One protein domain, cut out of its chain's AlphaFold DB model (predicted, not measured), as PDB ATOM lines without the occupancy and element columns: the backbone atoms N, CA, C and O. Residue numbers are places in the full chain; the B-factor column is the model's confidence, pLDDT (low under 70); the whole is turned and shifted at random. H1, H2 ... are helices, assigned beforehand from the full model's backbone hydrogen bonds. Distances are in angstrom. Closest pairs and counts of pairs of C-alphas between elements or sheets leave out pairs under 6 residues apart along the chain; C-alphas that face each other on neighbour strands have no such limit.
ATOM      1  N   CYS A 413      15.857 -23.286  21.432       68.69
ATOM      2  CA  CYS A 413      15.238 -22.092  21.996       68.69
ATOM      3  C   CYS A 413      14.607 -22.439  23.358       68.69
ATOM      4  O   CYS A 413      14.031 -23.516  23.529       68.69
ATOM      5  N   LEU A 414      14.741 -21.552  24.346       70.38
ATOM      6  CA  LEU A 414      14.127 -21.705  25.678       70.38
ATOM      7  C   LEU A 414      12.963 -20.721  25.879       70.38
ATOM      8  O   LEU A 414      12.051 -20.965  26.670       70.38
ATOM      9  N   SER A 415      12.993 -19.627  25.127       77.31
ATOM     10  CA  SER A 415      12.013 -18.554  25.027       77.31
ATOM     11  C   SER A 415      11.687 -18.277  23.558       77.31
ATOM     12  O   SER A 415      12.411 -18.693  22.653       77.31
ATOM     13  N   ASN A 416      10.577 -17.583  23.305       80.88
ATOM     14  CA  ASN A 416      10.166 -17.264  21.939       80.88
ATOM     15  C   ASN A 416      11.083 -16.230  21.275       80.88
ATOM     16  O   ASN A 416      11.260 -16.267  20.064       80.88
ATOM     17  N   ASP A 417      11.676 -15.336  22.063       87.38
ATOM     18  CA  ASP A 417      12.481 -14.206  21.591       87.38
ATOM     19  C   ASP A 417      13.865 -14.634  21.057       87.38
ATOM     20  O   ASP A 417      14.570 -13.855  20.426       87.38
ATOM     21  N   GLU A 418      14.232 -15.906  21.245       84.31
ATOM     22  CA  GLU A 418      15.385 -16.558  20.610       84.31
ATOM     23  C   GLU A 418      15.117 -16.984  19.152       84.31
ATOM     24  O   GLU A 418      16.003 -17.545  18.506       84.31
ATOM     25  N   CYS A 419      13.903 -16.767  18.630       90.06
ATOM     26  CA  CYS A 419      13.487 -17.266  17.323       90.06
ATOM     27  C   CYS A 419      13.396 -16.180  16.242       90.06
ATOM     28  O   CYS A 419      12.700 -15.183  16.433       90.06
ATOM     29  N   PRO A 420      14.007 -16.396  15.055       93.31
ATOM     30  CA  PRO A 420      14.216 -15.347  14.050       93.31
ATOM     31  C   PRO A 420      12.932 -14.802  13.408       93.31
ATOM     32  O   PRO A 420      12.968 -13.749  12.778       93.31
ATOM     33  N   PHE A 421      11.803 -15.499  13.563       93.44
ATOM     34  CA  PHE A 421      10.504 -15.091  13.026       93.44
ATOM     35  C   PHE A 421       9.451 -14.805  14.112       93.44
ATOM     36  O   PHE A 421       8.281 -14.599  13.786       93.44
ATOM     37  N   TYR A 422       9.805 -14.816  15.405       94.69
ATOM     38  CA  TYR A 422       8.803 -14.630  16.457       94.69
ATOM     39  C   TYR A 422       8.181 -13.234  16.393       94.69
ATOM     40  O   TYR A 422       8.867 -12.228  16.549       94.69
ATOM     41  N   LYS A 423       6.867 -13.183  16.133       90.75
ATOM     42  CA  LYS A 423       6.117 -11.939  15.873       90.75
ATOM     43  C   LYS A 423       6.747 -11.060  14.780       90.75
ATOM     44  O   LYS A 423       6.579  -9.841  14.787       90.75
ATOM     45  N   SER A 424       7.439 -11.674  13.816       90.94
ATOM     46  CA  SER A 424       7.961 -10.954  12.652       90.94
ATOM     47  C   SER A 424       6.840 -10.496  11.716       90.94
ATOM     48  O   SER A 424       6.995  -9.472  11.063       90.94
ATOM     49  N   ASN A 425       5.691 -11.183  11.714       89.88
ATOM     50  CA  ASN A 425       4.430 -10.647  11.199       89.88
ATOM     51  C   ASN A 425       3.852  -9.649  12.219       89.88
ATOM     52  O   ASN A 425       3.429 -10.056  13.301       89.88
ATOM     53  N   GLN A 426       3.778  -8.366  11.863       90.75
ATOM     54  CA  GLN A 426       3.211  -7.270  12.673       90.75
ATOM     55  C   GLN A 426       1.959  -6.642  12.028       90.75
ATOM     56  O   GLN A 426       1.417  -5.642  12.498       90.75
ATOM     57  N   ASN A 427       1.484  -7.256  10.944       88.00
ATOM     58  CA  ASN A 427       0.346  -6.817  10.138       88.00
ATOM     59  C   ASN A 427      -1.024  -7.098  10.789       88.00
ATOM     60  O   ASN A 427      -2.041  -6.586  10.331       88.00
ATOM     61  N   TYR A 428      -1.043  -7.941  11.820       86.94
ATOM     62  CA  TYR A 428      -2.196  -8.297  12.649       86.94
ATOM     63  C   TYR A 428      -1.695  -8.956  13.938       86.94
ATOM     64  O   TYR A 428      -0.583  -9.500  13.967       86.94
ATOM     65  N   ASN A 429      -2.493  -8.946  15.007       88.12
ATOM     66  CA  ASN A 429      -2.104  -9.596  16.261       88.12
ATOM     67  C   ASN A 429      -1.982 -11.121  16.086       88.12
ATOM     68  O   ASN A 429      -2.949 -11.796  15.740       88.12
ATOM     69  N   ASN A 430      -0.793 -11.671  16.344       86.25
ATOM     70  CA  ASN A 430      -0.508 -13.098  16.214       86.25
ATOM     71  C   ASN A 430       0.636 -13.539  17.149       86.25
ATOM     72  O   ASN A 430       1.275 -12.732  17.828       86.25
ATOM     73  N   ASN A 431       0.901 -14.847  17.174       87.88
ATOM     74  CA  ASN A 431       2.028 -15.449  17.890       87.88
ATOM     75  C   ASN A 431       2.726 -16.507  17.011       87.88
ATOM     76  O   ASN A 431       2.948 -17.636  17.464       87.88
ATOM     77  N   PHE A 432       2.993 -16.178  15.743       88.12
ATOM     78  CA  PHE A 432       3.772 -17.026  14.834       88.12
ATOM     79  C   PHE A 432       5.279 -16.860  15.045       88.12
ATOM     80  O   PHE A 432       5.731 -15.901  15.674       88.12
ATOM     81  N   GLY A 433       6.048 -17.834  14.556       86.44
ATOM     82  CA  GLY A 433       7.513 -17.850  14.615       86.44
ATOM     83  C   GLY A 433       8.097 -18.117  16.008       86.44
ATOM     84  O   GLY A 433       9.303 -18.015  16.209       86.44
ATOM     85  N   LYS A 434       7.233 -18.449  16.973       86.12
ATOM     86  CA  LYS A 434       7.548 -18.720  18.385       86.12
ATOM     87  C   LYS A 434       8.453 -19.940  18.569       86.12
ATOM     88  O   LYS A 434       8.576 -20.782  17.679       86.12
ATOM     89  N   CYS A 435       8.997 -20.105  19.773       76.81
ATOM     90  CA  CYS A 435       9.663 -21.343  20.144       76.81
ATOM     91  C   CYS A 435       8.620 -22.450  20.352       76.81
ATOM     92  O   CYS A 435       7.872 -22.454  21.330       76.81
ATOM     93  N   ILE A 436       8.562 -23.405  19.425       59.94
ATOM     94  CA  ILE A 436       7.772 -24.624  19.565       59.94
ATOM     95  C   ILE A 436       8.746 -25.751  19.869       59.94
ATOM     96  O   ILE A 436       9.505 -26.183  19.005       59.94
ATOM     97  N   ASN A 437       8.674 -26.297  21.082       52.31
ATOM     98  CA  ASN A 437       9.348 -27.555  21.399       52.31
ATOM     99  C   ASN A 437      10.886 -27.480  21.230       52.31
ATOM    100  O   ASN A 437      11.505 -28.410  20.729       52.31
ATOM    101  N   GLY A 438      11.513 -26.357  21.598       58.38
ATOM    102  CA  GLY A 438      12.955 -26.137  21.414       58.38
ATOM    103  C   GLY A 438      13.380 -25.809  19.976       58.38
ATOM    104  O   GLY A 438      14.531 -25.445  19.754       58.38
ATOM    105  N   PHE A 439      12.460 -25.871  19.011       65.44
ATOM    106  CA  PHE A 439      12.662 -25.455  17.629       65.44
ATOM    107  C   PHE A 439      11.870 -24.182  17.335       65.44
ATOM    108  O   PHE A 439      10.695 -24.058  17.676       65.44
ATOM    109  N   CYS A 440      12.470 -23.241  16.625       80.06
ATOM    110  CA  CYS A 440      11.746 -22.049  16.204       80.06
ATOM    111  C   CYS A 440      10.728 -22.391  15.116       80.06
ATOM    112  O   CYS A 440      11.070 -23.083  14.153       80.06
ATOM    113  N   GLU A 441       9.478 -21.951  15.262       84.12
ATOM    114  CA  GLU A 441       8.464 -22.042  14.213       84.12
ATOM    115  C   GLU A 441       8.948 -21.258  12.987       84.12
ATOM    116  O   GLU A 441       9.469 -20.153  13.106       84.12
ATOM    117  N   MET A 442       8.826 -21.864  11.809       83.06
ATOM    118  CA  MET A 442       9.368 -21.322  10.565       83.06
ATOM    119  C   MET A 442       8.235 -21.074   9.565       83.06
ATOM    120  O   MET A 442       7.300 -21.886   9.512       83.06
ATOM    121  N   PRO A 443       8.309 -20.000   8.763       82.44
ATOM    122  CA  PRO A 443       7.406 -19.801   7.638       82.44
ATOM    123  C   PRO A 443       7.649 -20.847   6.538       82.44
ATOM    124  O   PRO A 443       8.597 -21.632   6.572       82.44
ATOM    125  N   LEU A 444       6.773 -20.868   5.541       71.69
ATOM    126  CA  LEU A 444       6.929 -21.672   4.333       71.69
ATOM    127  C   LEU A 444       8.120 -21.153   3.503       71.69
ATOM    128  O   LEU A 444       8.534 -20.004   3.642       71.69
ATOM    129  N   GLY A 445       8.694 -21.998   2.643       64.50
ATOM    130  CA  GLY A 445       9.848 -21.660   1.793       64.50
ATOM    131  C   GLY A 445      11.222 -21.890   2.434       64.50
ATOM    132  O   GLY A 445      12.116 -22.407   1.760       64.50
ATOM    133  N   VAL A 446      11.391 -21.597   3.731       72.94
ATOM    134  CA  VAL A 446      12.671 -21.852   4.418       72.94
ATOM    135  C   VAL A 446      12.870 -23.338   4.731       72.94
ATOM    136  O   VAL A 446      11.938 -24.065   5.082       72.94
ATOM    137  N   ILE A 447      14.120 -23.787   4.655       67.25
ATOM    138  CA  ILE A 447      14.557 -25.122   5.061       67.25
ATOM    139  C   ILE A 447      15.230 -24.999   6.427       67.25
ATOM    140  O   ILE A 447      16.227 -24.296   6.576       67.25
ATOM    141  N   ARG A 448      14.710 -25.701   7.440       71.25
ATOM    142  CA  ARG A 448      15.342 -25.763   8.765       71.25
ATOM    143  C   ARG A 448      16.743 -26.376   8.661       71.25
ATOM    144  O   ARG A 448      16.912 -27.423   8.040       71.25
ATOM    145  N   LYS A 449      17.720 -25.748   9.317       65.31
ATOM    146  CA  LYS A 449      19.102 -26.238   9.445       65.31
ATOM    147  C   LYS A 449      19.427 -26.669  10.879       65.31
ATOM    148  O   LYS A 449      20.108 -27.672  11.060       65.31
ATOM    149  N   GLY A 450      18.876 -25.978  11.876       63.56
ATOM    150  CA  GLY A 450      19.015 -26.321  13.290       63.56
ATOM    151  C   GLY A 450      17.767 -26.004  14.118       63.56
ATOM    152  O   GLY A 450      16.642 -25.953  13.609       63.56
ATOM    153  N   TYR A 451      17.965 -25.786  15.412       73.25
ATOM    154  CA  TYR A 451      16.940 -25.331  16.346       73.25
ATOM    155  C   TYR A 451      16.454 -23.920  16.001       73.25
ATOM    156  O   TYR A 451      15.252 -23.705  15.809       73.25
ATOM    157  N   THR A 452      17.405 -22.994  15.854       80.38
ATOM    158  CA  THR A 452      17.187 -21.593  15.467       80.38
ATOM    159  C   THR A 452      17.566 -21.340  14.004       80.38
ATOM    160  O   THR A 452      16.949 -20.500  13.351       80.38
ATOM    161  N   GLN A 453      18.528 -22.096  13.459       82.88
ATOM    162  CA  GLN A 453      19.093 -21.849  12.128       82.88
ATOM    163  C   GLN A 453      18.242 -22.402  10.971       82.88
ATOM    164  O   GLN A 453      17.616 -23.466  11.065       82.88
ATOM    165  N   TYR A 454      18.270 -21.708   9.830       84.44
ATOM    166  CA  TYR A 454      17.558 -22.059   8.593       84.44
ATOM    167  C   TYR A 454      18.349 -21.639   7.340       84.44
ATOM    168  O   TYR A 454      19.356 -20.943   7.429       84.44
ATOM    169  N   SER A 455      17.898 -22.075   6.164       80.69
ATOM    170  CA  SER A 455      18.351 -21.591   4.855       80.69
ATOM    171  C   SER A 455      17.166 -21.377   3.910       80.69
ATOM    172  O   SER A 455      16.047 -21.788   4.214       80.69
ATOM    173  N   ASN A 456      17.438 -20.799   2.737       82.00
ATOM    174  CA  ASN A 456      16.455 -20.331   1.750       82.00
ATOM    175  C   ASN A 456      15.624 -19.140   2.255       82.00
ATOM    176  O   ASN A 456      15.551 -18.861   3.452       82.00
ATOM    177  N   ASN A 457      14.997 -18.433   1.317       89.19
ATOM    178  CA  ASN A 457      14.131 -17.304   1.628       89.19
ATOM    179  C   ASN A 457      12.727 -17.796   2.026       89.19
ATOM    180  O   ASN A 457      12.246 -18.794   1.478       89.19
ATOM    181  N   PRO A 458      12.048 -17.107   2.956       87.81
ATOM    182  CA  PRO A 458      10.665 -17.405   3.300       87.81
ATOM    183  C   PRO A 458       9.712 -17.049   2.153       87.81
ATOM    184  O   PRO A 458      10.060 -16.293   1.249       87.81
ATOM    185  N   ILE A 459       8.501 -17.593   2.197       85.62
ATOM    186  CA  ILE A 459       7.379 -17.217   1.331       85.62
ATOM    187  C   ILE A 459       6.497 -16.211   2.076       85.62
ATOM    188  O   ILE A 459       6.249 -16.381   3.272       85.62
ATOM    189  N   CYS A 460       5.996 -15.195   1.372       86.56
ATOM    190  CA  CYS A 460       5.073 -14.198   1.918       86.56
ATOM    191  C   CYS A 460       3.770 -14.116   1.106       86.56
ATOM    192  O   CYS A 460       3.778 -14.265  -0.115       86.56
ATOM    193  N   HIS A 461       2.647 -13.844   1.780       83.94
ATOM    194  CA  HIS A 461       1.322 -13.719   1.147       83.94
ATOM    195  C   HIS A 461       1.209 -12.500   0.227       83.94
ATOM    196  O   HIS A 461       0.421 -12.508  -0.714       83.94
ATOM    197  N   ASN A 462       2.009 -11.457   0.468       84.12
ATOM    198  CA  ASN A 462       2.021 -10.235  -0.337       84.12
ATOM    199  C   ASN A 462       2.819 -10.349  -1.655       84.12
ATOM    200  O   ASN A 462       3.056  -9.332  -2.302       84.12
ATOM    201  N   CYS A 463       3.241 -11.556  -2.050       83.00
ATOM    202  CA  CYS A 463       4.092 -11.779  -3.218       83.00
ATOM    203  C   CYS A 463       3.362 -12.376  -4.430       83.00
ATOM    204  O   CYS A 463       2.453 -13.194  -4.275       83.00
ATOM    205  N   PRO A 464       3.797 -12.047  -5.663       81.00
ATOM    206  CA  PRO A 464       3.289 -12.690  -6.866       81.00
ATOM    207  C   PRO A 464       3.747 -14.152  -6.934       81.00
ATOM    208  O   PRO A 464       4.867 -14.486  -6.548       81.00
ATOM    209  N   ALA A 465       2.926 -15.027  -7.519       76.56
ATOM    210  CA  ALA A 465       3.243 -16.454  -7.663       76.56
ATOM    211  C   ALA A 465       4.526 -16.743  -8.480       76.56
ATOM    212  O   ALA A 465       5.092 -17.827  -8.369       76.56
ATOM    213  N   SER A 466       5.001 -15.779  -9.277       77.94
ATOM    214  CA  SER A 466       6.273 -15.832 -10.011       77.94
ATOM    215  C   SER A 466       7.512 -15.522  -9.157       77.94
ATOM    216  O   SER A 466       8.616 -15.887  -9.550       77.94
ATOM    217  N   ASN A 467       7.351 -14.869  -8.002       84.50
ATOM    218  CA  ASN A 467       8.408 -14.628  -7.018       84.50
ATOM    219  C   ASN A 467       7.815 -14.658  -5.592       84.50
ATOM    220  O   ASN A 467       7.681 -13.608  -4.959       84.50
ATOM    221  N   PRO A 468       7.445 -15.841  -5.064       81.94
ATOM    222  CA  PRO A 468       6.728 -15.964  -3.789       81.94
ATOM    223  C   PRO A 468       7.562 -15.561  -2.557       81.94
ATOM    224  O   PRO A 468       7.021 -15.475  -1.456       81.94
ATOM    225  N   SER A 469       8.861 -15.296  -2.736       86.81
ATOM    226  CA  SER A 469       9.822 -14.925  -1.690       86.81
ATOM    227  C   SER A 469      10.278 -13.462  -1.756       86.81
ATOM    228  O   SER A 469      11.342 -13.128  -1.238       86.81
ATOM    229  N   CYS A 470       9.489 -12.587  -2.389       83.38
ATOM    230  CA  CYS A 470       9.750 -11.145  -2.451       83.38
ATOM    231  C   CYS A 470       9.816 -10.488  -1.054       83.38
ATOM    232  O   CYS A 470      10.721  -9.710  -0.771       83.38
ATOM    233  N   CYS A 471       8.870 -10.846  -0.177       85.56
ATOM    234  CA  CYS A 471       8.697 -10.391   1.203       85.56
ATOM    235  C   CYS A 471       8.865  -8.872   1.425       85.56
ATOM    236  O   CYS A 471       9.346  -8.435   2.468       85.56
ATOM    237  N   GLU A 472       8.449  -8.073   0.439       85.25
ATOM    238  CA  GLU A 472       8.583  -6.613   0.432       85.25
ATOM    239  C   GLU A 472       7.689  -5.945   1.489       85.25
ATOM    240  O   GLU A 472       6.589  -6.420   1.764       85.25
ATOM    241  N   VAL A 473       8.155  -4.831   2.063       86.38
ATOM    242  CA  VAL A 473       7.454  -4.013   3.073       86.38
ATOM    243  C   VAL A 473       6.857  -2.778   2.390       86.38
ATOM    244  O   VAL A 473       7.472  -2.230   1.479       86.38
ATOM    245  N   THR A 474       5.674  -2.315   2.812       81.56
ATOM    246  CA  THR A 474       5.006  -1.140   2.210       81.56
ATOM    247  C   THR A 474       4.449  -0.199   3.279       81.56
ATOM    248  O   THR A 474       4.278  -0.598   4.426       81.56
ATOM    249  N   GLU A 475       4.101   1.039   2.914       81.25
ATOM    250  CA  GLU A 475       3.585   2.058   3.852       81.25
ATOM    251  C   GLU A 475       2.359   1.611   4.675       81.25
ATOM    252  O   GLU A 475       2.145   2.100   5.781       81.25
ATOM    253  N   ASN A 476       1.557   0.670   4.160       81.25
ATOM    254  CA  ASN A 476       0.359   0.156   4.839       81.25
ATOM    255  C   ASN A 476       0.630  -1.143   5.632       81.25
ATOM    256  O   ASN A 476      -0.226  -1.603   6.393       81.25
ATOM    257  N   MET A 477       1.813  -1.739   5.465       83.25
ATOM    258  CA  MET A 477       2.158  -3.086   5.914       83.25
ATOM    259  C   MET A 477       3.515  -3.054   6.646       83.25
ATOM    260  O   MET A 477       4.550  -3.163   5.991       83.25
ATOM    261  N   PRO A 478       3.533  -2.864   7.984       83.75
ATOM    262  CA  PRO A 478       4.744  -2.550   8.757       83.75
ATOM    263  C   PRO A 478       5.794  -3.667   8.816       83.75
ATOM    264  O   PRO A 478       6.919  -3.416   9.243       83.75
ATOM    265  N   SER A 479       5.454  -4.889   8.406       89.31
ATOM    266  CA  SER A 479       6.392  -6.006   8.301       89.31
ATOM    267  C   SER A 479       6.152  -6.803   7.020       89.31
ATOM    268  O   SER A 479       5.044  -6.762   6.481       89.31
ATOM    269  N   PRO A 480       7.109  -7.640   6.584       89.44
ATOM    270  CA  PRO A 480       6.806  -8.711   5.643       89.44
ATOM    271  C   PRO A 480       5.643  -9.566   6.160       89.44
ATOM    272  O   PRO A 480       5.445  -9.691   7.374       89.44
ATOM    273  N   ASP A 481       4.863 -10.136   5.246       88.88
ATOM    274  CA  ASP A 481       3.677 -10.926   5.581       88.88
ATOM    275  C   ASP A 481       3.944 -12.420   5.359       88.88
ATOM    276  O   ASP A 481       3.412 -13.049   4.440       88.88
ATOM    277  N   TYR A 482       4.850 -12.970   6.172       91.56
ATOM    278  CA  TYR A 482       5.345 -14.338   6.047       91.56
ATOM    279  C   TYR A 482       4.209 -15.356   6.173       91.56
ATOM    280  O   TYR A 482       3.414 -15.305   7.115       91.56
ATOM    281  N   ALA A 483       4.169 -16.314   5.248       84.44
ATOM    282  CA  ALA A 483       3.176 -17.373   5.236       84.44
ATOM    283  C   ALA A 483       3.594 -18.527   6.158       84.44
ATOM    284  O   ALA A 483       4.642 -19.138   5.952       84.44
ATOM    285  N   PHE A 484       2.769 -18.875   7.144       84.31
ATOM    286  CA  PHE A 484       2.976 -20.026   8.032       84.31
ATOM    287  C   PHE A 484       1.951 -21.132   7.761       84.31
ATOM    288  O   PHE A 484       0.817 -20.885   7.364       84.31
ATOM    289  N   LYS A 485       2.330 -22.385   8.042       70.00
ATOM    290  CA  LYS A 485       1.592 -23.602   7.640       70.00
ATOM    291  C   LYS A 485       0.104 -23.663   8.045       70.00
ATOM    292  O   LYS A 485      -0.637 -24.426   7.431       70.00
ATOM    293  N   ASN A 486      -0.328 -22.895   9.050       71.06
ATOM    294  CA  ASN A 486      -1.713 -22.854   9.539       71.06
ATOM    295  C   ASN A 486      -2.283 -21.421   9.673       71.06
ATOM    296  O   ASN A 486      -3.329 -21.249  10.299       71.06
ATOM    297  N   ASP A 487      -1.618 -20.385   9.146       75.69
ATOM    298  CA  ASP A 487      -1.980 -18.991   9.460       75.69
ATOM    299  C   ASP A 487      -3.345 -18.536   8.935       75.69
ATOM    300  O   ASP A 487      -3.978 -17.681   9.549       75.69
ATOM    301  N   ARG A 488      -3.839 -19.155   7.859       75.44
ATOM    302  CA  ARG A 488      -5.123 -18.857   7.210       75.44
ATOM    303  C   ARG A 488      -6.300 -18.692   8.182       75.44
ATOM    304  O   ARG A 488      -7.176 -17.875   7.925       75.44
ATOM    305  N   VAL A 489      -6.329 -19.430   9.296       77.75
ATOM    306  CA  VAL A 489      -7.385 -19.295  10.319       77.75
ATOM    307  C   VAL A 489      -7.275 -17.959  11.066       77.75
ATOM    308  O   VAL A 489      -8.267 -17.244  11.183       77.75
ATOM    309  N   GLU A 490      -6.069 -17.582  11.498       79.75
ATOM    310  CA  GLU A 490      -5.798 -16.287  12.138       79.75
ATOM    311  C   GLU A 490      -5.982 -15.122  11.153       79.75
ATOM    312  O   GLU A 490      -6.506 -14.073  11.527       79.75
ATOM    313  N   ARG A 491      -5.622 -15.305   9.874       83.88
ATOM    314  CA  ARG A 491      -5.848 -14.301   8.815       83.88
ATOM    315  C   ARG A 491      -7.336 -14.040   8.580       83.88
ATOM    316  O   ARG A 491      -7.742 -12.888   8.482       83.88
ATOM    317  N   ILE A 492      -8.165 -15.089   8.559       82.75
ATOM    318  CA  ILE A 492      -9.629 -14.957   8.474       82.75
ATOM    319  C   ILE A 492     -10.186 -14.262   9.727       82.75
ATOM    320  O   ILE A 492     -11.002 -13.349   9.602       82.75
ATOM    321  N   ALA A 493      -9.718 -14.625  10.927       82.25
ATOM    322  CA  ALA A 493     -10.139 -13.975  12.172       82.25
ATOM    323  C   ALA A 493      -9.795 -12.469  12.203       82.25
ATOM    324  O   ALA A 493     -10.607 -11.654  12.642       82.25
ATOM    325  N   ASN A 494      -8.629 -12.090  11.669       86.12
ATOM    326  CA  ASN A 494      -8.144 -10.709  11.607       86.12
ATOM    327  C   ASN A 494      -8.439 -10.005  10.263       86.12
ATOM    328  O   ASN A 494      -7.892  -8.935   9.991       86.12
ATOM    329  N   GLN A 495      -9.339 -10.546   9.426       85.69
ATOM    330  CA  GLN A 495      -9.598 -10.048   8.064       85.69
ATOM    331  C   GLN A 495      -9.962  -8.555   8.004       85.69
ATOM    332  O   GLN A 495      -9.614  -7.874   7.043       85.69
ATOM    333  N   LYS A 496     -10.623  -8.012   9.033       84.81
ATOM    334  CA  LYS A 496     -10.928  -6.573   9.106       84.81
ATOM    335  C   LYS A 496      -9.663  -5.712   9.184       84.81
ATOM    336  O   LYS A 496      -9.610  -4.675   8.532       84.81
ATOM    337  N   GLU A 497      -8.658  -6.132   9.950       85.75
ATOM    338  CA  GLU A 497      -7.389  -5.407  10.078       85.75
ATOM    339  C   GLU A 497      -6.561  -5.516   8.791       85.75
ATOM    340  O   GLU A 497      -6.114  -4.500   8.258       85.75
ATOM    341  N   LEU A 498      -6.446  -6.728   8.241       85.94
ATOM    342  CA  LEU A 498      -5.751  -6.984   6.976       85.94
ATOM    343  C   LEU A 498      -6.361  -6.173   5.817       85.94
ATOM    344  O   LEU A 498      -5.629  -5.498   5.095       85.94
ATOM    345  N   ASN A 499      -7.693  -6.124   5.708       84.69
ATOM    346  CA  ASN A 499      -8.383  -5.322   4.694       84.69
ATOM    347  C   ASN A 499      -8.149  -3.810   4.868       84.69
ATOM    348  O   ASN A 499      -7.940  -3.119   3.871       84.69
ATOM    349  N   MET A 500      -8.136  -3.280   6.101       83.81
ATOM    350  CA  MET A 500      -7.798  -1.865   6.348       83.81
ATOM    351  C   MET A 500      -6.360  -1.535   5.919       83.81
ATOM    352  O   MET A 500      -6.112  -0.454   5.392       83.81
ATOM    353  N   ARG A 501      -5.434  -2.489   6.075       81.69
ATOM    354  CA  ARG A 501      -4.033  -2.405   5.626       81.69
ATOM    355  C   ARG A 501      -3.829  -2.751   4.138       81.69
ATOM    356  O   ARG A 501      -2.703  -2.695   3.656       81.69
ATOM    357  N   ARG A 502      -4.900  -3.079   3.396       80.75
ATOM    358  CA  ARG A 502      -4.893  -3.523   1.981       80.75
ATOM    359  C   ARG A 502      -4.116  -4.828   1.717       80.75
ATOM    360  O   ARG A 502      -3.592  -5.026   0.625       80.75
ATOM    361  N   ILE A 503      -4.063  -5.719   2.702       79.56
ATOM    362  CA  ILE A 503      -3.366  -7.011   2.641       79.56
ATOM    363  C   ILE A 503      -4.379  -8.118   2.308       79.56
ATOM    364  O   ILE A 503      -5.454  -8.174   2.904       79.56
ATOM    365  N   ALA A 504      -4.048  -9.005   1.366       68.19
ATOM    366  CA  ALA A 504      -4.929 -10.097   0.938       68.19
ATOM    367  C   ALA A 504      -5.058 -11.202   2.008       68.19
ATOM    368  O   ALA A 504      -4.059 -11.594   2.609       68.19
ATOM    369  N   THR A 505      -6.268 -11.727   2.233       55.28
ATOM    370  CA  THR A 505      -6.568 -12.750   3.263       55.28
ATOM    371  C   THR A 505      -6.693 -14.167   2.731       55.28
ATOM    372  O   THR A 505      -7.549 -14.354   1.835       55.28
TER     373      THR A 505
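Overview. This is residues 413 to 505 of the 505 residues of an uncharacterized protein of viral metagenome (UniProt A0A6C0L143). This domain has little regular structure: a body of looping chain, residues 413 to 487, with two short helices, H1 then H2, set at a corner to each other at one end of the longest axis. Within the loops, two short antiparallel pairings, residues 435 to 436 with 439 to 440 and 447 to 448 with 454 to 455, fold the chain back on itself. The printed part has 93 residues, 12 of them in the two named helices, and no named strand; the class is all helix. It is compact, with a radius of gyration of the C-alphas of 13.0 A, and spans 35 by 28 by 22 A.

Along the chain. H1, residues 488 to 493, is 8.6 A long and begins at C-alpha 488 (-5.123, -18.857, 7.210). H2, residues 495 to 500, is 8.6 A long and ends at C-alpha 500 (-7.798, -1.865, 6.348).

Arrangement. H1 and H2 are joined by a tight link of 1 residue. They are close but not clearly touching; their closest C-alphas, those of Arg 491 and Leu 498, are 7.5 A apart. Their lines stand about perpendicular, at 75 degrees. Every O i to N i+4 pair is within hydrogen-bond range in H1 and H2.

Size, cuts and confidence. The C-alphas farthest apart, those of Leu 414 and Ser 466, are 37.0 A apart. The printed part has no cut and ends at residue 505, the chain's last. Mean pLDDT of the printed part is 81.0; 11 residues are under 70, among them 436 to 439 and 504 to 505.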